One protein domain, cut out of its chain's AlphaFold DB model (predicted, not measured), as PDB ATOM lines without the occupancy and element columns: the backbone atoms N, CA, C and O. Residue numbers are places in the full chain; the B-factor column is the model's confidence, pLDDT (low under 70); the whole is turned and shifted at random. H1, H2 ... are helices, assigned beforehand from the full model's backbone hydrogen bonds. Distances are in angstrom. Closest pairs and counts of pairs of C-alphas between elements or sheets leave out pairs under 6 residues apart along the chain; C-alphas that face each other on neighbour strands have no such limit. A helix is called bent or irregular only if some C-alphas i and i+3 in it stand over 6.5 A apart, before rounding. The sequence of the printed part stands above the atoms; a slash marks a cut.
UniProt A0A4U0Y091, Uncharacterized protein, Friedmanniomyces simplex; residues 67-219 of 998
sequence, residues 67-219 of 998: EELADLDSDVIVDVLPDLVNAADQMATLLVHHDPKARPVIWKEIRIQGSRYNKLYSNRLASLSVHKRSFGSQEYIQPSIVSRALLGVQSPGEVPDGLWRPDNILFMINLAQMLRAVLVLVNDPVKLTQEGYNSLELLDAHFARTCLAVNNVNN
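This is residues 67 to 219 of the 998 residues of an uncharacterized protein of Friedmanniomyces simplex (UniProt A0A4U0Y091). Three long helices, H2, H4 and H6, make an up-and-down bundle, with H4 and H6 each packed on H2; H7 folds back along H6 as a fourth long helix. Short H3 crosses one end of H2 and H4, while H1, H5 and the long link of residues 152 to 166 lie at the other end of the bundle. The printed part has 153 residues with seven named helices, H1 to H7 in chain order, and no named strand; its class is all helix. It is compact, with a radius of gyration of the C-alphas of 16.5 A, and spans 47 by 33 by 31 A.

H1, residues 67 to 71, begins with C-alpha 67 at (244.635, 191.023, 262.152). H2, residues 74 to 96, is 31.4 A long and irregular: C-alphas 79 and 82 are 7.1 A apart, with a kink of 42 degrees near residue 81. H3 is residues 103 to 110. H4, residues 116 to 135, is 29.3 A long and begins with C-alpha 116 at (222.095, 207.238, 291.556). H5 is residues 143 to 151. H6, residues 167 to 187, is 30.0 A long. H7, residues 194 to 217, is 34.1 A long, has a kink of 33 degrees near residue 205, and ends with C-alpha 217 at (222.932, 175.237, 277.807).

H2 is the hub, touching four other helices. It touches H4 at a shallow tilt of 26 degrees, opposite ways, with the closest C-alphas, of Ala 87 and Leu 128, 5.0 A apart. It touches H6 at a steep tilt of 43 degrees, the same way; the closest C-alphas are those of Ala 88 and Ile 173, 5.3 A apart. H4 and H6 are near each other. H3 touches residues 116 to 121 of H4, about perpendicular at 83 degrees, with the C-alphas of Ile 110 and Asn 118 closest at 4.1 A. H5 touches residues 74 to 77 of H2, closest at the C-alphas of Ser 74 and Leu 150, 4.8 A. H1 only just touches H5, with 3 pairs of C-alphas within 8 A, the closest being Leu 69 and Ala 149 at 6.3 A. H6 and H7 form a helical hairpin at a steep tilt of 38 degrees, with the C-alphas of Phe 171 and Thr 210 closest at 5.5 A. H7 and H2 are apart. In H1, H3 and H6 every O i to N i+4 pair is within hydrogen-bond range; the counts are 17 of 19 in H2, 13 of 16 in H4, 4 of 5 in H5 and 19 of 20 in H7.

The two C-alphas farthest apart, of Gly 114 and Glu 158, are 48.8 A apart. The printed part has no cut, and the link from H5 to H6, 15 residues, is long. The mean pLDDT of the printed part is 86.2; residues 189 to 200 and 214 to 219 are under 70.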
ATOM      1  N   GLU A  67     244.256 189.882 261.318       83.81
ATOM      2  CA  GLU A  67     244.635 191.023 262.152       83.81
ATOM      3  C   GLU A  67     243.854 191.081 263.479       83.81
ATOM      4  O   GLU A  67     244.481 191.052 264.534       83.81
ATOM      5  N   GLU A  68     242.512 191.006 263.471       83.75
ATOM      6  CA  GLU A  68     241.725 190.965 264.721       83.75
ATOM      7  C   GLU A  68     242.058 189.738 265.596       83.75
ATOM      8  O   GLU A  68     241.886 189.778 266.813       83.75
ATOM      9  N   LEU A  69     242.548 188.641 265.006       88.50
ATOM     10  CA  LEU A  69     243.034 187.479 265.760       88.50
ATOM     11  C   LEU A  69     244.465 187.676 266.304       88.50
ATOM     12  O   LEU A  69     244.833 187.013 267.271       88.50
ATOM     13  N   ALA A  70     245.265 188.560 265.703       87.19
ATOM     14  CA  ALA A  70     246.637 188.856 266.119       87.19
ATOM     15  C   ALA A  70     246.710 189.870 267.279       87.19
ATOM     16  O   ALA A  70     247.622 189.790 268.106       87.19
ATOM     17  N   ASP A  71     245.737 190.781 267.384       87.81
ATOM     18  CA  ASP A  71     245.634 191.723 268.509       87.81
ATOM     19  C   ASP A  71     245.304 191.034 269.846       87.81
ATOM     20  O   ASP A  71     245.715 191.501 270.921       87.81
ATOM     21  N   LEU A  72     244.577 189.915 269.783       92.19
ATOM     22  CA  LEU A  72     244.096 189.154 270.933       92.19
ATOM     23  C   LEU A  72     245.222 188.373 271.623       92.19
ATOM     24  O   LEU A  72     245.720 187.366 271.127       92.19
ATOM     25  N   ASP A  73     245.577 188.821 272.824       93.88
ATOM     26  CA  ASP A  73     246.521 188.147 273.715       93.88
ATOM     27  C   ASP A  73     245.760 187.145 274.606       93.88
ATOM     28  O   ASP A  73     244.852 187.519 275.353       93.88
ATOM     29  N   SER A  74     246.098 185.857 274.502       94.12
ATOM     30  CA  SER A  74     245.393 184.770 275.192       94.12
ATOM     31  C   SER A  74     245.548 184.812 276.712       94.12
ATOM     32  O   SER A  74     244.603 184.480 277.428       94.12
ATOM     33  N   ASP A  75     246.691 185.272 277.222       90.81
ATOM     34  CA  ASP A  75     246.903 185.462 278.653       90.81
ATOM     35  C   ASP A  75     246.089 186.653 279.180       90.81
ATOM     36  O   ASP A  75     245.496 186.562 280.256       90.81
ATOM     37  N   VAL A  76     246.002 187.749 278.415       93.00
ATOM     38  CA  VAL A  76     245.129 188.893 278.742       93.00
ATOM     39  C   VAL A  76     243.655 188.477 278.735       93.00
ATOM     40  O   VAL A  76     242.907 188.892 279.618       93.00
ATOM     41  N   ILE A  77     243.224 187.635 277.789       95.38
ATOM     42  CA  ILE A  77     241.859 187.087 277.763       95.38
ATOM     43  C   ILE A  77     241.564 186.300 279.048       95.38
ATOM     44  O   ILE A  77     240.520 186.522 279.660       95.38
ATOM     45  N   VAL A  78     242.465 185.407 279.476       94.81
ATOM     46  CA  VAL A  78     242.273 184.596 280.695       94.81
ATOM     47  C   VAL A  78     242.261 185.461 281.962       94.81
ATOM     48  O   VAL A  78     241.420 185.235 282.830       94.81
ATOM     49  N   ASP A  79     243.141 186.463 282.054       92.25
ATOM     50  CA  ASP A  79     243.225 187.381 283.201       92.25
ATOM     51  C   ASP A  79     241.979 188.277 283.333       92.25
ATOM     52  O   ASP A  79     241.468 188.479 284.432       92.25
ATOM     53  N   VAL A  80     241.460 188.779 282.205       94.62
ATOM     54  CA  VAL A  80     240.367 189.767 282.164       94.62
ATOM     55  C   VAL A  80     238.973 189.122 282.132       94.62
ATOM     56  O   VAL A  80     237.994 189.766 282.522       94.62
ATOM     57  N   LEU A  81     238.839 187.857 281.708       95.25
ATOM     58  CA  LEU A  81     237.533 187.187 281.605       95.25
ATOM     59  C   LEU A  81     236.706 187.237 282.908       95.25
ATOM     60  O   LEU A  81     235.535 187.602 282.804       95.25
ATOM     61  N   PRO A  82     237.241 186.949 284.117       95.44
ATOM     62  CA  PRO A  82     236.465 187.001 285.363       95.44
ATOM     63  C   PRO A  82     235.885 188.388 285.669       95.44
ATOM     64  O   PRO A  82     234.761 188.497 286.166       95.44
ATOM     65  N   ASP A  83     236.623 189.450 285.345       93.75
ATOM     66  CA  ASP A  83     236.183 190.835 285.544       93.75
ATOM     67  C   ASP A  83     235.116 191.230 284.528       93.75
ATOM     68  O   ASP A  83     234.136 191.890 284.876       93.75
ATOM     69  N   LEU A  84     235.250 190.744 283.293       95.56
ATOM     70  CA  LEU A  84     234.238 190.914 282.263       95.56
ATOM     71  C   LEU A  84     232.923 190.192 282.615       95.56
ATOM     72  O   LEU A  84     231.852 190.744 282.352       95.56
ATOM     73  N   VAL A  85     232.978 189.011 283.253       95.38
ATOM     74  CA  VAL A  85     231.771 188.342 283.786       95.38
ATOM     75  C   VAL A  85     231.129 189.184 284.885       95.38
ATOM     76  O   VAL A  85     229.928 189.435 284.826       95.38
ATOM     77  N   ASN A  86     231.920 189.650 285.859       94.50
ATOM     78  CA  ASN A  86     231.446 190.488 286.964       94.50
ATOM     79  C   ASN A  86     230.769 191.767 286.443       94.50
ATOM     80  O   ASN A  86     229.621 192.040 286.785       94.50
ATOM     81  N   ALA A  87     231.419 192.506 285.538       94.19
ATOM     82  CA  ALA A  87     230.853 193.719 284.951       94.19
ATOM     83  C   ALA A  87     229.557 193.447 284.159       94.19
ATOM     84  O   ALA A  87     228.614 194.241 284.227       94.19
ATOM     85  N   ALA A  88     229.470 192.321 283.440       95.31
ATOM     86  CA  ALA A  88     228.258 191.926 282.722       95.31
ATOM     87  C   ALA A  88     227.108 191.526 283.665       95.31
ATOM     88  O   ALA A  88     225.972 191.942 283.435       95.31
ATOM     89  N   ASP A  89     227.384 190.775 284.736       94.56
ATOM     90  CA  ASP A  89     226.374 190.376 285.724       94.56
ATOM     91  C   ASP A  89     225.885 191.565 286.565       94.56
ATOM     92  O   ASP A  89     224.680 191.755 286.737       94.56
ATOM     93  N   GLN A  90     226.787 192.458 286.982       93.25
ATOM     94  CA  GLN A  90     226.421 193.715 287.638       93.25
ATOM     95  C   GLN A  90     225.537 194.602 286.748       93.25
ATOM     96  O   GLN A  90     224.584 195.225 287.237       93.25
ATOM     97  N   MET A  91     225.853 194.690 285.451       94.56
ATOM     98  CA  MET A  91     225.059 195.434 284.469       94.56
ATOM     99  C   MET A  91     223.683 194.783 284.270       94.56
ATOM    100  O   MET A  91     222.661 195.469 284.293       94.56
ATOM    101  N   ALA A  92     223.631 193.455 284.153       93.00
ATOM    102  CA  ALA A  92     222.386 192.706 284.043       93.00
ATOM    103  C   ALA A  92     221.506 192.854 285.292       93.00
ATOM    104  O   ALA A  92     220.321 193.151 285.174       93.00
ATOM    105  N   THR A  93     222.081 192.726 286.486       92.88
ATOM    106  CA  THR A  93     221.384 192.869 287.771       92.88
ATOM    107  C   THR A  93     220.795 194.272 287.946       92.88
ATOM    108  O   THR A  93     219.679 194.410 288.450       92.88
ATOM    109  N   LEU A  94     221.476 195.311 287.442       93.31
ATOM    110  CA  LEU A  94     220.947 196.680 287.403       93.31
ATOM    111  C   LEU A  94     219.719 196.811 286.483       93.31
ATOM    112  O   LEU A  94     218.741 197.458 286.846       93.31
ATOM    113  N   LEU A  95     219.766 196.207 285.290       92.56
ATOM    114  CA  LEU A  95     218.732 196.374 284.260       92.56
ATOM    115  C   LEU A  95     217.535 195.426 284.418       92.56
ATOM    116  O   LEU A  95     216.408 195.803 284.097       92.56
ATOM    117  N   VAL A  96     217.767 194.211 284.914       91.25
ATOM    118  CA  VAL A  96     216.788 193.113 285.008       91.25
ATOM    119  C   VAL A  96     216.195 192.988 286.422       91.25
ATOM    120  O   VAL A  96     215.263 192.205 286.602       91.25
ATOM    121  N   HIS A  97     216.705 193.769 287.386       89.56
ATOM    122  CA  HIS A  97     216.307 193.946 288.794       89.56
ATOM    123  C   HIS A  97     215.188 193.034 289.344       89.56
ATOM    124  O   HIS A  97     214.048 193.053 288.872       89.56
ATOM    125  N   HIS A  98     215.505 192.294 290.416       86.50
ATOM    126  CA  HIS A  98     214.687 191.199 290.954       86.50
ATOM    127  C   HIS A  98     213.230 191.552 291.303       86.50
ATOM    128  O   HIS A  98     212.360 190.706 291.103       86.50
ATOM    129  N   ASP A  99     212.937 192.766 291.791       90.06
ATOM    130  CA  ASP A  99     211.550 193.257 291.834       90.06
ATOM    131  C   ASP A  99     211.174 193.866 290.472       90.06
ATOM    132  O   ASP A  99     211.694 194.942 290.138       90.06
ATOM    133  N   PRO A 100     210.247 193.254 289.703       89.38
ATOM    134  CA  PRO A 100     209.805 193.803 288.427       89.38
ATOM    135  C   PRO A 100     209.133 195.174 288.573       89.38
ATOM    136  O   PRO A 100     209.219 195.985 287.655       89.38
ATOM    137  N   LYS A 101     208.531 195.493 289.729       92.88
ATOM    138  CA  LYS A 101     207.862 196.788 289.961       92.88
ATOM    139  C   LYS A 101     208.842 197.950 290.085       92.88
ATOM    140  O   LYS A 101     208.459 199.093 289.844       92.88
ATOM    141  N   ALA A 102     210.093 197.669 290.444       90.56
ATOM    142  CA  ALA A 102     211.146 198.673 290.491       90.56
ATOM    143  C   ALA A 102     211.749 198.953 289.104       90.56
ATOM    144  O   ALA A 102     212.211 200.070 288.880       90.56
ATOM    145  N   ARG A 103     211.700 198.004 288.150       90.50
ATOM    146  CA  ARG A 103     212.325 198.156 286.816       90.50
ATOM    147  C   ARG A 103     211.909 199.449 286.089       90.50
ATOM    148  O   ARG A 103     212.814 200.175 285.684       90.50
ATOM    149  N   PRO A 104     210.616 199.837 285.990       90.56
ATOM    150  CA  PRO A 104     210.237 201.077 285.306       90.56
ATOM    151  C   PRO A 104     210.727 202.340 286.027       90.56
ATOM    152  O   PRO A 104     210.959 203.365 285.387       90.56
ATOM    153  N   VAL A 105     210.905 202.280 287.352       92.88
ATOM    154  CA  VAL A 105     211.467 203.381 288.152       92.88
ATOM    155  C   VAL A 105     212.973 203.483 287.909       92.88
ATOM    156  O   VAL A 105     213.454 204.557 287.564       92.88
ATOM    157  N   ILE A 106     213.692 202.361 287.978       91.81
ATOM    158  CA  ILE A 106     215.137 202.275 287.722       91.81
ATOM    159  C   ILE A 106     215.455 202.741 286.297       91.81
ATOM    160  O   ILE A 106     216.283 203.629 286.118       91.81
ATOM    161  N   TRP A 107     214.762 202.227 285.275       93.06
ATOM    162  CA  TRP A 107     214.964 202.644 283.881       93.06
ATOM    163  C   TRP A 107     214.657 204.132 283.672       93.06
ATOM    164  O   TRP A 107     215.381 204.816 282.947       93.06
ATOM    165  N   LYS A 108     213.626 204.667 284.342       92.50
ATOM    166  CA  LYS A 108     213.321 206.104 284.329       92.50
ATOM    167  C   LYS A 108     214.412 206.931 285.010       92.50
ATOM    168  O   LYS A 108     214.741 208.000 284.507       92.50
ATOM    169  N   GLU A 109     214.988 206.462 286.112       93.62
ATOM    170  CA  GLU A 109     216.079 207.160 286.796       93.62
ATOM    171  C   GLU A 109     217.409 207.060 286.040       93.62
ATOM    172  O   GLU A 109     218.136 208.050 286.006       93.62
ATOM    173  N   ILE A 110     217.690 205.963 285.322       94.06
ATOM    174  CA  ILE A 110     218.847 205.858 284.408       94.06
ATOM    175  C   ILE A 110     218.812 206.953 283.321       94.06
ATOM    176  O   ILE A 110     219.871 207.440 282.921       94.06
ATOM    177  N   ARG A 111     217.623 207.406 282.885       90.75
ATOM    178  CA  ARG A 111     217.464 208.551 281.957       90.75
ATOM    179  C   ARG A 111     217.786 209.910 282.595       90.75
ATOM    180  O   ARG A 111     218.076 210.864 281.876       90.75
ATOM    181  N   ILE A 112     217.702 210.034 283.920       92.56
ATOM    182  CA  ILE A 112     217.920 211.296 284.639       92.56
ATOM    183  C   ILE A 112     219.419 211.453 284.903       92.56
ATOM    184  O   ILE A 112     219.973 210.802 285.787       92.56
ATOM    185  N   GLN A 113     220.071 212.334 284.140       90.88
ATOM    186  CA  GLN A 113     221.494 212.644 284.311       90.88
ATOM    187  C   GLN A 113     221.815 213.016 285.767       90.88
ATOM    188  O   GLN A 113     221.176 213.897 286.343       90.88
ATOM    189  N   GLY A 114     222.807 212.338 286.348       87.81
ATOM    190  CA  GLY A 114     223.253 212.569 287.722       87.81
ATOM    191  C   GLY A 114     222.416 211.898 288.819       87.81
ATOM    192  O   GLY A 114     222.727 212.103 289.989       87.81
ATOM    193  N   SER A 115     221.397 211.093 288.490       93.56
ATOM    194  CA  SER A 115     220.743 210.210 289.474       93.56
ATOM    195  C   SER A 115     221.677 209.077 289.930       93.56
ATOM    196  O   SER A 115     222.609 208.719 289.201       93.56
ATOM    197  N   ARG A 116     221.384 208.443 291.080       92.69
ATOM    198  CA  ARG A 116     222.095 207.238 291.556       92.69
ATOM    199  C   ARG A 116     222.187 206.184 290.451       92.69
ATOM    200  O   ARG A 116     223.280 205.782 290.062       92.69
ATOM    201  N   TYR A 117     221.046 205.770 289.894       94.06
ATOM    202  CA  TYR A 117     221.012 204.719 288.874       94.06
ATOM    203  C   TYR A 117     221.687 205.136 287.560       94.06
ATOM    204  O   TYR A 117     222.295 204.290 286.910       94.06
ATOM    205  N   ASN A 118     221.662 206.420 287.183       94.06
ATOM    206  CA  ASN A 118     222.407 206.930 286.028       94.06
ATOM    207  C   ASN A 118     223.932 206.889 286.254       94.06
ATOM    208  O   ASN A 118     224.665 206.460 285.357       94.06
ATOM    209  N   LYS A 119     224.408 207.263 287.451       93.19
ATOM    210  CA  LYS A 119     225.825 207.148 287.845       93.19
ATOM    211  C   LYS A 119     226.276 205.679 287.881       93.19
ATOM    212  O   LYS A 119     227.281 205.346 287.255       93.19
ATOM    213  N   LEU A 120     225.499 204.789 288.512       93.94
ATOM    214  CA  LEU A 120     225.763 203.341 288.559       93.94
ATOM    215  C   LEU A 120     225.792 202.700 287.167       93.94
ATOM    216  O   LEU A 120     226.734 201.980 286.844       93.94
ATOM    217  N   TYR A 121     224.791 202.990 286.330       95.38
ATOM    218  CA  TYR A 121     224.727 202.517 284.944       95.38
ATOM    219  C   TYR A 121     225.954 202.970 284.149       95.38
ATOM    220  O   TYR A 121     226.567 202.165 283.454       95.38
ATOM    221  N   SER A 122     226.354 204.235 284.296       94.56
ATOM    222  CA  SER A 122     227.530 204.782 283.611       94.56
ATOM    223  C   SER A 122     228.836 204.141 284.095       94.56
ATOM    224  O   SER A 122     229.699 203.849 283.270       94.56
ATOM    225  N   ASN A 123     228.978 203.869 285.398       94.38
ATOM    226  CA  ASN A 123     230.158 203.200 285.956       94.38
ATOM    227  C   ASN A 123     230.256 201.734 285.490       94.38
ATOM    228  O   ASN A 123     231.283 201.333 284.941       94.38
ATOM    229  N   ARG A 124     229.163 200.966 285.601       95.62
ATOM    230  CA  ARG A 124     229.097 199.560 285.159       95.62
ATOM    231  C   ARG A 124     229.276 199.421 283.648       95.62
ATOM    232  O   ARG A 124     230.027 198.557 283.206       95.62
ATOM    233  N   LEU A 125     228.683 200.315 282.852       95.00
ATOM    234  CA  LEU A 125     228.900 200.362 281.403       95.00
ATOM    235  C   LEU A 125     230.352 200.708 281.047       95.00
ATOM    236  O   LEU A 125     230.895 200.127 280.107       95.00
ATOM    237  N   ALA A 126     230.996 201.621 281.778       95.06
ATOM    238  CA  ALA A 126     232.402 201.947 281.560       95.06
ATOM    239  C   ALA A 126     233.324 200.765 281.914       95.06
ATOM    240  O   ALA A 126     234.207 200.446 281.122       95.06
ATOM    241  N   SER A 127     233.073 200.067 283.028       94.62
ATOM    242  CA  SER A 127     233.832 198.877 283.442       94.62
ATOM    243  C   SER A 127     233.670 197.733 282.429       94.62
ATOM    244  O   SER A 127     234.657 197.237 281.882       94.62
ATOM    245  N   LEU A 128     232.425 197.427 282.040       95.56
ATOM    246  CA  LEU A 128     232.100 196.488 280.959       95.56
ATOM    247  C   LEU A 128     232.833 196.852 279.656       95.56
ATOM    248  O   LEU A 128     233.392 195.979 278.998       95.56
ATOM    249  N   SER A 129     232.875 198.140 279.299       95.38
ATOM    250  CA  SER A 129     233.558 198.626 278.091       95.38
ATOM    251  C   SER A 129     235.084 198.544 278.177       95.38
ATOM    252  O   SER A 129     235.724 198.335 277.150       95.38
ATOM    253  N   VAL A 130     235.680 198.699 279.365       94.94
ATOM    254  CA  VAL A 130     237.125 198.516 279.581       94.94
ATOM    255  C   VAL A 130     237.503 197.053 279.398       94.94
ATOM    256  O   VAL A 130     238.339 196.746 278.550       94.94
ATOM    257  N   HIS A 131     236.858 196.148 280.134       95.06
ATOM    258  CA  HIS A 131     237.216 194.733 280.099       95.06
ATOM    259  C   HIS A 131     236.889 194.091 278.738       95.06
ATOM    260  O   HIS A 131     237.659 193.261 278.256       95.06
ATOM    261  N   LYS A 132     235.832 194.548 278.044       95.56
ATOM    262  CA  LYS A 132     235.482 194.094 276.685       95.56
ATOM    263  C   LYS A 132     236.582 194.381 275.651       95.56
ATOM    264  O   LYS A 132     236.759 193.569 274.752       95.56
ATOM    265  N   ARG A 133     237.344 195.481 275.755       94.50
ATOM    266  CA  ARG A 133     238.381 195.837 274.752       94.50
ATOM    267  C   ARG A 133     239.443 194.748 274.559       94.50
ATOM    268  O   ARG A 133     239.962 194.611 273.460       94.50
ATOM    269  N   SER A 134     239.711 193.935 275.582       93.50
ATOM    270  CA  SER A 134     240.607 192.771 275.489       93.50
ATOM    271  C   SER A 134     240.059 191.607 274.642       93.50
ATOM    272  O   SER A 134     240.756 190.616 274.456       93.50
ATOM    273  N   PHE A 135     238.822 191.711 274.144       94.88
ATOM    274  CA  PHE A 135     238.103 190.692 273.370       94.88
ATOM    275  C   PHE A 135     237.743 191.178 271.950       94.88
ATOM    276  O   PHE A 135     236.926 190.549 271.277       94.88
ATOM    277  N   GLY A 136     238.352 192.282 271.499       91.69
ATOM    278  CA  GLY A 136     238.198 192.847 270.155       91.69
ATOM    279  C   GLY A 136     237.479 194.203 270.117       91.69
ATOM    280  O   GLY A 136     236.904 194.672 271.104       91.69
ATOM    281  N   SER A 137     237.520 194.840 268.945       89.19
ATOM    282  CA  SER A 137     236.881 196.136 268.657       89.19
ATOM    283  C   SER A 137     235.374 196.019 268.370       89.19
ATOM    284  O   SER A 137     234.611 196.925 268.710       89.19
ATOM    285  N   GLN A 138     234.954 194.888 267.790       89.75
ATOM    286  CA  GLN A 138     233.586 194.543 267.370       89.75
ATOM    287  C   GLN A 138     232.522 194.819 268.437       89.75
ATOM    288  O   GLN A 138     232.798 194.674 269.628       89.75
ATOM    289  N   GLU A 139     231.286 195.181 268.057       88.88
ATOM    290  CA  GLU A 139     230.241 195.523 269.045       88.88
ATOM    291  C   GLU A 139     229.934 194.359 270.005       88.88
ATOM    292  O   GLU A 139     229.898 194.583 271.218       88.88
ATOM    293  N   TYR A 140     229.817 193.141 269.475       92.50
ATOM    294  CA  TYR A 140     229.572 191.911 270.227       92.50
ATOM    295  C   TYR A 140     230.776 190.972 270.144       92.50
ATOM    296  O   TYR A 140     231.393 190.822 269.087       92.50
ATOM    297  N   ILE A 141     231.090 190.286 271.244       93.94
ATOM    298  CA  ILE A 141     232.216 189.350 271.303       93.94
ATOM    299  C   ILE A 141     231.848 188.071 270.545       93.94
ATOM    300  O   ILE A 141     230.786 187.492 270.774       93.94
ATOM    301  N   GLN A 142     232.728 187.593 269.663       92.88
ATOM    302  CA  GLN A 142     232.504 186.362 268.901       92.88
ATOM    303  C   GLN A 142     233.235 185.167 269.549       92.88
ATOM    304  O   GLN A 142     234.468 185.107 269.498       92.88
ATOM    305  N   PRO A 143     232.527 184.177 270.135       93.62
ATOM    306  CA  PRO A 143     233.173 183.103 270.899       93.62
ATOM    307  C   PRO A 143     234.133 182.210 270.107       93.62
ATOM    308  O   PRO A 143     235.115 181.714 270.655       93.62
ATOM    309  N   SER A 144     233.897 182.050 268.804       91.75
ATOM    310  CA  SER A 144     234.760 181.309 267.873       91.75
ATOM    311  C   SER A 144     236.101 181.996 267.586       91.75
ATOM    312  O   SER A 144     237.034 181.356 267.103       91.75
ATOM    313  N   ILE A 145     236.216 183.296 267.860       92.50
ATOM    314  CA  ILE A 145     237.459 184.065 267.731       92.50
ATOM    315  C   ILE A 145     238.223 184.045 269.052       92.50
ATOM    316  O   ILE A 145     239.406 183.724 269.054       92.50
ATOM    317  N   VAL A 146     237.531 184.234 270.181       94.19
ATOM    318  CA  VAL A 146     238.137 184.103 271.518       94.19
ATOM    319  C   VAL A 146     238.663 182.680 271.750       94.19
ATOM    320  O   VAL A 146     239.798 182.511 272.182       94.19
ATOM    321  N   SER A 147     237.895 181.647 271.383       94.25
ATOM    322  CA  SER A 147     238.340 180.245 271.477       94.25
ATOM    323  C   SER A 147     239.515 179.923 270.544       94.25
ATOM    324  O   SER A 147     240.362 179.110 270.900       94.25
ATOM    325  N   ARG A 148     239.613 180.580 269.376       93.62
ATOM    326  CA  ARG A 148     240.786 180.474 268.489       93.62
ATOM    327  C   ARG A 148     242.022 181.142 269.092       93.62
ATOM    328  O   ARG A 148     243.080 180.519 269.118       93.62
ATOM    329  N   ALA A 149     241.877 182.357 269.624       94.00
ATOM    330  CA  ALA A 149     242.957 183.092 270.284       94.00
ATOM    331  C   ALA A 149     243.517 182.310 271.484       94.00
ATOM    332  O   ALA A 149     244.727 182.126 271.588       94.00
ATOM    333  N   LEU A 150     242.638 181.756 272.332       93.88
ATOM    334  CA  LEU A 150     243.011 180.919 273.480       93.88
ATOM    335  C   LEU A 150     243.816 179.664 273.103       93.88
ATOM    336  O   LEU A 150     244.656 179.232 273.889       93.88
ATOM    337  N   LEU A 151     243.595 179.096 271.913       93.44
ATOM    338  CA  LEU A 151     244.354 177.951 271.396       93.44
ATOM    339  C   LEU A 151     245.564 178.346 270.526       93.44
ATOM    340  O   LEU A 151     246.342 177.477 270.138       93.44
ATOM    341  N   GLY A 152     245.718 179.626 270.166       92.31
ATOM    342  CA  GLY A 152     246.697 180.083 269.168       92.31
ATOM    343  C   GLY A 152     246.412 179.604 267.732       92.31
ATOM    344  O   GLY A 152     247.312 179.617 266.888       92.31
ATOM    345  N   VAL A 153     245.176 179.167 267.464       92.88
ATOM    346  CA  VAL A 153     244.730 178.489 266.235       92.88
ATOM    347  C   VAL A 153     244.152 179.492 265.239       92.88
ATOM    348  O   VAL A 153     243.235 180.243 265.562       92.88
ATOM    349  N   GLN A 154     244.641 179.485 263.995       88.31
ATOM    350  CA  GLN A 154     244.160 180.401 262.949       88.31
ATOM    351  C   GLN A 154     242.877 179.900 262.264       88.31
ATOM    352  O   GLN A 154     241.966 180.688 261.992       88.31
ATOM    353  N   SER A 155     242.773 178.597 262.008       86.06
ATOM    354  CA  SER A 155     241.670 177.987 261.258       86.06
ATOM    355  C   SER A 155     240.395 177.829 262.102       86.06
ATOM    356  O   SER A 155     240.460 177.351 263.233       86.06
ATOM    357  N   PRO A 156     239.199 178.169 261.584       76.75
ATOM    358  CA  PRO A 156     237.947 177.958 262.312       76.75
ATOM    359  C   PRO A 156     237.556 176.475 262.451       76.75
ATOM    360  O   PRO A 156     236.696 176.166 263.268       76.75
ATOM    361  N   GLY A 157     238.162 175.565 261.677       81.50
ATOM    362  CA  GLY A 157     237.874 174.123 261.724       81.50
ATOM    363  C   GLY A 157     238.650 173.338 262.790       81.50
ATOM    364  O   GLY A 157     238.427 172.142 262.935       81.50
ATOM    365  N   GLU A 158     239.563 173.989 263.515       78.81
ATOM    366  CA  GLU A 158     240.534 173.347 264.420       78.81
ATOM    367  C   GLU A 158     240.239 173.570 265.916       78.81
ATOM    368  O   GLU A 158     241.013 173.137 266.765       78.81
ATOM    369  N   VAL A 159     239.125 174.224 266.266       87.12
ATOM    370  CA  VAL A 159     238.704 174.414 267.667       87.12
ATOM    371  C   VAL A 159     237.881 173.200 268.128       87.12
ATOM    372  O   VAL A 159     236.736 173.069 267.695       87.12
ATOM    373  N   PRO A 160     238.397 172.317 269.007       89.31
ATOM    374  CA  PRO A 160     237.619 171.200 269.532       89.31
ATOM    375  C   PRO A 160     236.537 171.683 270.502       89.31
ATOM    376  O   PRO A 160     236.785 172.515 271.379       89.31
ATOM    377  N   ASP A 161     235.345 171.098 270.403       87.44
ATOM    378  CA  ASP A 161     234.292 171.303 271.393       87.44
ATOM    379  C   ASP A 161     234.671 170.672 272.738       87.44
ATOM    380  O   ASP A 161     235.073 169.511 272.824       87.44
ATOM    381  N   GLY A 162     234.540 171.450 273.813       86.50
ATOM    382  CA  GLY A 162     234.884 171.012 275.158       86.50
ATOM    383  C   GLY A 162     234.495 172.030 276.224       86.50
ATOM    384  O   GLY A 162     234.334 173.216 275.946       86.50
ATOM    385  N   LEU A 163     234.374 171.556 277.467       85.81
ATOM    386  CA  LEU A 163     233.928 172.340 278.632       85.81
ATOM    387  C   LEU A 163     234.831 173.539 278.979       85.81
ATOM    388  O   LEU A 163     234.413 174.412 279.730       85.81
ATOM    389  N   TRP A 164     236.049 173.587 278.435       87.31
ATOM    390  CA  TRP A 164     236.989 174.700 278.584       87.31
ATOM    391  C   TRP A 164     236.571 175.956 277.796       87.31
ATOM    392  O   TRP A 164     237.053 177.048 278.099       87.31
ATOM    393  N   ARG A 165     235.706 175.820 276.777       90.44
ATOM    394  CA  ARG A 165     235.307 176.928 275.901       90.44
ATOM    395  C   ARG A 165     234.495 177.978 276.677       90.44
ATOM    396  O   ARG A 165     233.459 177.636 277.251       90.44
ATOM    397  N   PRO A 166     234.885 179.268 276.657       93.06
ATOM    398  CA  PRO A 166     234.190 180.324 277.394       93.06
ATOM    399  C   PRO A 166     232.860 180.757 276.751       93.06
ATOM    400  O   PRO A 166     232.215 181.669 277.265       93.06
ATOM    401  N   ASP A 167     232.433 180.138 275.645       92.31
ATOM    402  CA  ASP A 167     231.254 180.497 274.847       92.31
ATOM    403  C   ASP A 167     230.024 180.889 275.681       92.31
ATOM    404  O   ASP A 167     229.477 181.973 275.487       92.31
ATOM    405  N   ASN A 168     229.631 180.075 276.663       89.50
ATOM    406  CA  ASN A 168     228.456 180.334 277.509       89.50
ATOM    407  C   ASN A 168     228.565 181.649 278.301       89.50
ATOM    408  O   ASN A 168     227.577 182.363 278.470       89.50
ATOM    409  N   ILE A 169     229.772 181.977 278.765       92.69
ATOM    410  CA  ILE A 169     230.084 183.210 279.493       92.69
ATOM    411  C   ILE A 169     230.037 184.401 278.525       92.69
ATOM    412  O   ILE A 169     229.385 185.407 278.809       92.69
ATOM    413  N   LEU A 170     230.651 184.259 277.348       94.31
ATOM    414  CA  LEU A 170     230.658 185.282 276.298       94.31
ATOM    415  C   LEU A 170     229.246 185.582 275.765       94.31
ATOM    416  O   LEU A 170     228.918 186.742 275.519       94.31
ATOM    417  N   PHE A 171     228.370 184.578 275.678       92.25
ATOM    418  CA  PHE A 171     226.956 184.778 275.352       92.25
ATOM    419  C   PHE A 171     226.200 185.565 276.438       92.25
ATOM    420  O   PHE A 171     225.374 186.408 276.089       92.25
ATOM    421  N   MET A 172     226.498 185.381 277.733       90.75
ATOM    422  CA  MET A 172     225.917 186.238 278.785       90.75
ATOM    423  C   MET A 172     226.435 187.683 278.715       90.75
ATOM    424  O   MET A 172     225.656 188.619 278.890       90.75
ATOM    425  N   ILE A 173     227.722 187.876 278.404       93.69
ATOM    426  CA  ILE A 173     228.321 189.208 278.212       93.69
ATOM    427  C   ILE A 173     227.668 189.931 277.024       93.69
ATOM    428  O   ILE A 173     227.258 191.087 277.157       93.69
ATOM    429  N   ASN A 174     227.478 189.239 275.897       94.25
ATOM    430  CA  ASN A 174     226.737 189.769 274.751       94.25
ATOM    431  C   ASN A 174     225.284 190.101 275.124       94.25
ATOM    432  O   ASN A 174     224.796 191.166 274.767       94.25
ATOM    433  N   LEU A 175     224.595 189.252 275.895       91.62
ATOM    434  CA  LEU A 175     223.215 189.510 276.322       91.62
ATOM    435  C   LEU A 175     223.094 190.748 277.241       91.62
ATOM    436  O   LEU A 175     222.107 191.482 277.157       91.62
ATOM    437  N   ALA A 176     224.109 191.042 278.061       91.88
ATOM    438  CA  ALA A 176     224.191 192.296 278.818       91.88
ATOM    439  C   ALA A 176     224.415 193.525 277.904       91.88
ATOM    440  O   ALA A 176     223.857 194.596 278.159       91.88
ATOM    441  N   GLN A 177     225.170 193.375 276.810       92.06
ATOM    442  CA  GLN A 177     225.341 194.416 275.785       92.06
ATOM    443  C   GLN A 177     224.043 194.648 274.987       92.06
ATOM    444  O   GLN A 177     223.649 195.800 274.799       92.06
ATOM    445  N   MET A 178     223.319 193.582 274.622       91.06
ATOM    446  CA  MET A 178     221.997 193.655 273.980       91.06
ATOM    447  C   MET A 178     220.978 194.381 274.866       91.06
ATOM    448  O   MET A 178     220.267 195.265 274.396       91.06
ATOM    449  N   LEU A 179     220.940 194.072 276.168       90.19
ATOM    450  CA  LEU A 179     220.103 194.783 277.143       90.19
ATOM    451  C   LEU A 179     220.397 196.290 277.186       90.19
ATOM    452  O   LEU A 179     219.470 197.096 277.269       90.19
ATOM    453  N   ARG A 180     221.675 196.678 277.096       90.19
ATOM    454  CA  ARG A 180     222.097 198.083 276.993       90.19
ATOM    455  C   ARG A 180     221.644 198.718 275.671       90.19
ATOM    456  O   ARG A 180     221.138 199.836 275.708       90.19
ATOM    457  N   ALA A 181     221.774 198.029 274.535       88.19
ATOM    458  CA  ALA A 181     221.305 198.524 273.235       88.19
ATOM    459  C   ALA A 181     219.778 198.749 273.224       88.19
ATOM    460  O   ALA A 181     219.317 199.849 272.919       88.19
ATOM    461  N   VAL A 182     219.000 197.756 273.675       88.56
ATOM    462  CA  VAL A 182     217.537 197.857 273.827       88.56
ATOM    463  C   VAL A 182     217.153 199.021 274.743       88.56
ATOM    464  O   VAL A 182     216.271 199.804 274.394       88.56
ATOM    465  N   LEU A 183     217.838 199.202 275.879       87.19
ATOM    466  CA  LEU A 183     217.566 200.327 276.776       87.19
ATOM    467  C   LEU A 183     217.839 201.686 276.108       87.19
ATOM    468  O   LEU A 183     217.077 202.623 276.331       87.19
ATOM    469  N   VAL A 184     218.890 201.817 275.291       83.81
ATOM    470  CA  VAL A 184     219.173 203.060 274.548       83.81
ATOM    471  C   VAL A 184     218.043 203.374 273.560       83.81
ATOM    472  O   VAL A 184     217.508 204.481 273.603       83.81
ATOM    473  N   LEU A 185     217.618 202.393 272.758       82.38
ATOM    474  CA  LEU A 185     216.527 202.540 271.783       82.38
ATOM    475  C   LEU A 185     215.193 202.913 272.463       82.38
ATOM    476  O   LEU A 185     214.516 203.851 272.050       82.38
ATOM    477  N   VAL A 186     214.855 202.242 273.570       83.12
ATOM    478  CA  VAL A 186     213.643 202.499 274.378       83.12
ATOM    479  C   VAL A 186     213.703 203.846 275.123       83.12
ATOM    480  O   VAL A 186     212.669 204.393 275.526       83.12
ATOM    481  N   ASN A 187     214.900 204.401 275.335       77.81
ATOM    482  CA  ASN A 187     215.100 205.691 275.997       77.81
ATOM    483  C   ASN A 187     215.035 206.887 275.041       77.81
ATOM    484  O   ASN A 187     214.617 207.959 275.483       77.81
ATOM    485  N   ASP A 188     215.439 206.722 273.781       77.19
ATOM    486  CA  ASP A 188     215.507 207.804 272.796       77.19
ATOM    487  C   ASP A 188     215.209 207.295 271.366       77.19
ATOM    488  O   ASP A 188     216.112 207.210 270.532       77.19
ATOM    489  N   PRO A 189     213.942 206.953 271.052       69.44
ATOM    490  CA  PRO A 189     213.566 206.406 269.743       69.44
ATOM    491  C   PRO A 189     213.758 207.408 268.592       69.44
ATOM    492  O   PRO A 189     213.869 207.016 267.437       69.44
ATOM    493  N   VAL A 190     213.862 208.707 268.894       65.75
ATOM    494  CA  VAL A 190     214.178 209.758 267.909       65.75
ATOM    495  C   VAL A 190     215.676 209.753 267.545       65.75
ATOM    496  O   VAL A 190     216.069 210.333 266.536       65.75
ATOM    497  N   LYS A 191     216.517 209.045 268.315       58.53
ATOM    498  CA  LYS A 191     217.900 208.696 267.958       58.53
ATOM    499  C   LYS A 191     218.052 207.275 267.399       58.53
ATOM    500  O   LYS A 191     219.139 206.705 267.494       58.53
ATOM    501  N   LEU A 192     217.040 206.730 266.716       54.34
ATOM    502  CA  LEU A 192     217.304 205.747 265.655       54.34
ATOM    503  C   LEU A 192     217.989 206.453 264.466       54.34
ATOM    504  O   LEU A 192     217.397 206.713 263.421       54.34
ATOM    505  N   THR A 193     219.266 206.793 264.654       60.00
ATOM    506  CA  THR A 193     220.194 207.121 263.569       60.00
ATOM    507  C   THR A 193     220.516 205.852 262.772       60.00
ATOM    508  O   THR A 193     220.126 204.748 263.160       60.00
ATOM    509  N   GLN A 194     221.290 205.976 261.690       56.50
ATOM    510  CA  GLN A 194     221.814 204.815 260.961       56.50
ATOM    511  C   GLN A 194     222.535 203.821 261.897       56.50
ATOM    512  O   GLN A 194     222.390 202.617 261.740       56.50
ATOM    513  N   GLU A 195     223.235 204.307 262.931       52.06
ATOM    514  CA  GLU A 195     223.862 203.458 263.956       52.06
ATOM    515  C   GLU A 195     222.830 202.659 264.765       52.06
ATOM    516  O   GLU A 195     223.078 201.500 265.087       52.06
ATOM    517  N   GLY A 196     221.667 203.243 265.075       60.38
ATOM    518  CA  GLY A 196     220.575 202.564 265.779       60.38
ATOM    519  C   GLY A 196     219.918 201.461 264.944       60.38
ATOM    520  O   GLY A 196     219.609 200.400 265.483       60.38
ATOM    521  N   TYR A 197     219.777 201.672 263.631       66.62
ATOM    522  CA  TYR A 197     219.334 200.632 262.693       66.62
ATOM    523  C   TYR A 197     220.390 199.535 262.512       66.62
ATOM    524  O   TYR A 197     220.071 198.360 262.666       66.62
ATOM    525  N   ASN A 198     221.663 199.897 262.314       65.94
ATOM    526  CA  ASN A 198     222.764 198.931 262.256       65.94
ATOM    527  C   ASN A 198     222.845 198.099 263.550       65.94
ATOM    528  O   ASN A 198     223.026 196.887 263.495       65.94
ATOM    529  N   SER A 199     222.649 198.732 264.715       66.12
ATOM    530  CA  SER A 199     222.592 198.054 266.021       66.12
ATOM    531  C   SER A 199     221.391 197.113 266.143       66.12
ATOM    532  O   SER A 199     221.481 196.134 266.875       66.12
ATOM    533  N   LEU A 200     220.275 197.380 265.451       69.69
ATOM    534  CA  LEU A 200     219.098 196.505 265.400       69.69
ATOM    535  C   LEU A 200     219.309 195.298 264.472       69.69
ATOM    536  O   LEU A 200     218.954 194.185 264.855       69.69
ATOM    537  N   GLU A 201     219.940 195.480 263.310       77.38
ATOM    538  CA  GLU A 201     220.317 194.368 262.419       77.38
ATOM    539  C   GLU A 201     221.395 193.473 263.057       77.38
ATOM    540  O   GLU A 201     221.273 192.245 263.065       77.38
ATOM    541  N   LEU A 202     222.420 194.082 263.668       71.31
ATOM    542  CA  LEU A 202     223.416 193.379 264.483       71.31
ATOM    543  C   LEU A 202     222.765 192.677 265.677       71.31
ATOM    544  O   LEU A 202     223.129 191.536 265.970       71.31
ATOM    545  N   LEU A 203     221.800 193.326 266.343       74.50
ATOM    546  CA  LEU A 203     221.040 192.716 267.430       74.50
ATOM    547  C   LEU A 203     220.312 191.470 266.936       74.50
ATOM    548  O   LEU A 203     220.535 190.435 267.540       74.50
ATOM    549  N   ASP A 204     219.521 191.510 265.862       77.81
ATOM    550  CA  ASP A 204     218.788 190.327 265.376       77.81
ATOM    551  C   ASP A 204     219.738 189.181 264.965       77.81
ATOM    552  O   ASP A 204     219.639 188.050 265.465       77.81
ATOM    553  N   ALA A 205     220.766 189.500 264.169       77.56
ATOM    554  CA  ALA A 205     221.768 188.538 263.709       77.56
ATOM    555  C   ALA A 205     222.554 187.874 264.861       77.56
ATOM    556  O   ALA A 205     222.893 186.684 264.789       77.56
ATOM    557  N   HIS A 206     222.840 188.610 265.942       74.75
ATOM    558  CA  HIS A 206     223.470 188.060 267.146       74.75
ATOM    559  C   HIS A 206     222.464 187.475 268.147       74.75
ATOM    560  O   HIS A 206     222.839 186.578 268.907       74.75
ATOM    561  N   PHE A 207     221.209 187.923 268.160       76.88
ATOM    562  CA  PHE A 207     220.158 187.497 269.085       76.88
ATOM    563  C   PHE A 207     219.779 186.045 268.833       76.88
ATOM    564  O   PHE A 207     219.806 185.245 269.771       76.88
ATOM    565  N   ALA A 208     219.545 185.677 267.567       77.88
ATOM    566  CA  ALA A 208     219.309 184.289 267.180       77.88
ATOM    567  C   ALA A 208     220.454 183.378 267.661       77.88
ATOM    568  O   ALA A 208     220.217 182.384 268.347       77.88
ATOM    569  N   ARG A 209     221.712 183.758 267.394       73.75
ATOM    570  CA  ARG A 209     222.905 182.997 267.816       73.75
ATOM    571  C   ARG A 209     223.015 182.880 269.342       73.75
ATOM    572  O   ARG A 209     223.214 181.785 269.862       73.75
ATOM    573  N   THR A 210     222.854 183.994 270.051       73.81
ATOM    574  CA  THR A 210     223.052 184.093 271.508       73.81
ATOM    575  C   THR A 210     221.948 183.371 272.278       73.81
ATOM    576  O   THR A 210     222.235 182.598 273.191       73.81
ATOM    577  N   CYS A 211     220.682 183.555 271.896       72.31
ATOM    578  CA  CYS A 211     219.556 182.954 272.610       72.31
ATOM    579  C   CYS A 211     219.359 181.468 272.288       72.31
ATOM    580  O   CYS A 211     218.996 180.712 273.191       72.31
ATOM    581  N   LEU A 212     219.660 181.011 271.064       73.62
ATOM    582  CA  LEU A 212     219.683 179.572 270.763       73.62
ATOM    583  C   LEU A 212     220.800 178.860 271.542       73.62
ATOM    584  O   LEU A 212     220.542 177.820 272.150       73.62
ATOM    585  N   ALA A 213     222.002 179.444 271.611       70.69
ATOM    586  CA  ALA A 213     223.093 178.896 272.417       70.69
ATOM    587  C   ALA A 213     222.719 178.814 273.909       70.69
ATOM    588  O   ALA A 213     222.797 177.740 274.505       70.69
ATOM    589  N   VAL A 214     222.224 179.909 274.498       64.44
ATOM    590  CA  VAL A 214     221.802 179.940 275.911       64.44
ATOM    591  C   VAL A 214     220.663 178.951 276.202       64.44
ATOM    592  O   VAL A 214     220.652 178.342 277.272       64.44
ATOM    593  N   ASN A 215     219.724 178.732 275.277       60.16
ATOM    594  CA  ASN A 215     218.665 177.736 275.471       60.16
ATOM    595  C   ASN A 215     219.209 176.299 275.491       60.16
ATOM    596  O   ASN A 215     218.812 175.530 276.366       60.16
ATOM    597  N   ASN A 216     220.166 175.958 274.623       60.00
ATOM    598  CA  ASN A 216     220.802 174.633 274.621       60.00
ATOM    599  C   ASN A 216     221.550 174.337 275.937       60.00
ATOM    600  O   ASN A 216     221.518 173.208 276.425       60.00
ATOM    601  N   VAL A 217     222.168 175.355 276.547       54.56
ATOM    602  CA  VAL A 217     222.932 175.237 277.807       54.56
ATOM    603  C   VAL A 217     222.049 174.934 279.022       54.56
ATOM    604  O   VAL A 217     222.501 174.280 279.954       54.56
ATOM    605  N   ASN A 218     220.773 175.335 279.032       49.41
ATOM    606  CA  ASN A 218     219.885 175.049 280.172       49.41
ATOM    607  C   ASN A 218     219.542 173.545 280.326       49.41
ATOM    608  O   ASN A 218     218.929 173.172 281.325       49.41
ATOM    609  N   ASN A 219     219.958 172.689 279.382       44.69
ATOM    610  CA  ASN A 219     219.832 171.229 279.459       44.69
ATOM    611  C   ASN A 219     221.100 170.517 279.984       44.69
ATOM    612  O   ASN A 219     221.088 169.291 280.100       44.69
TER     613      ASN A 219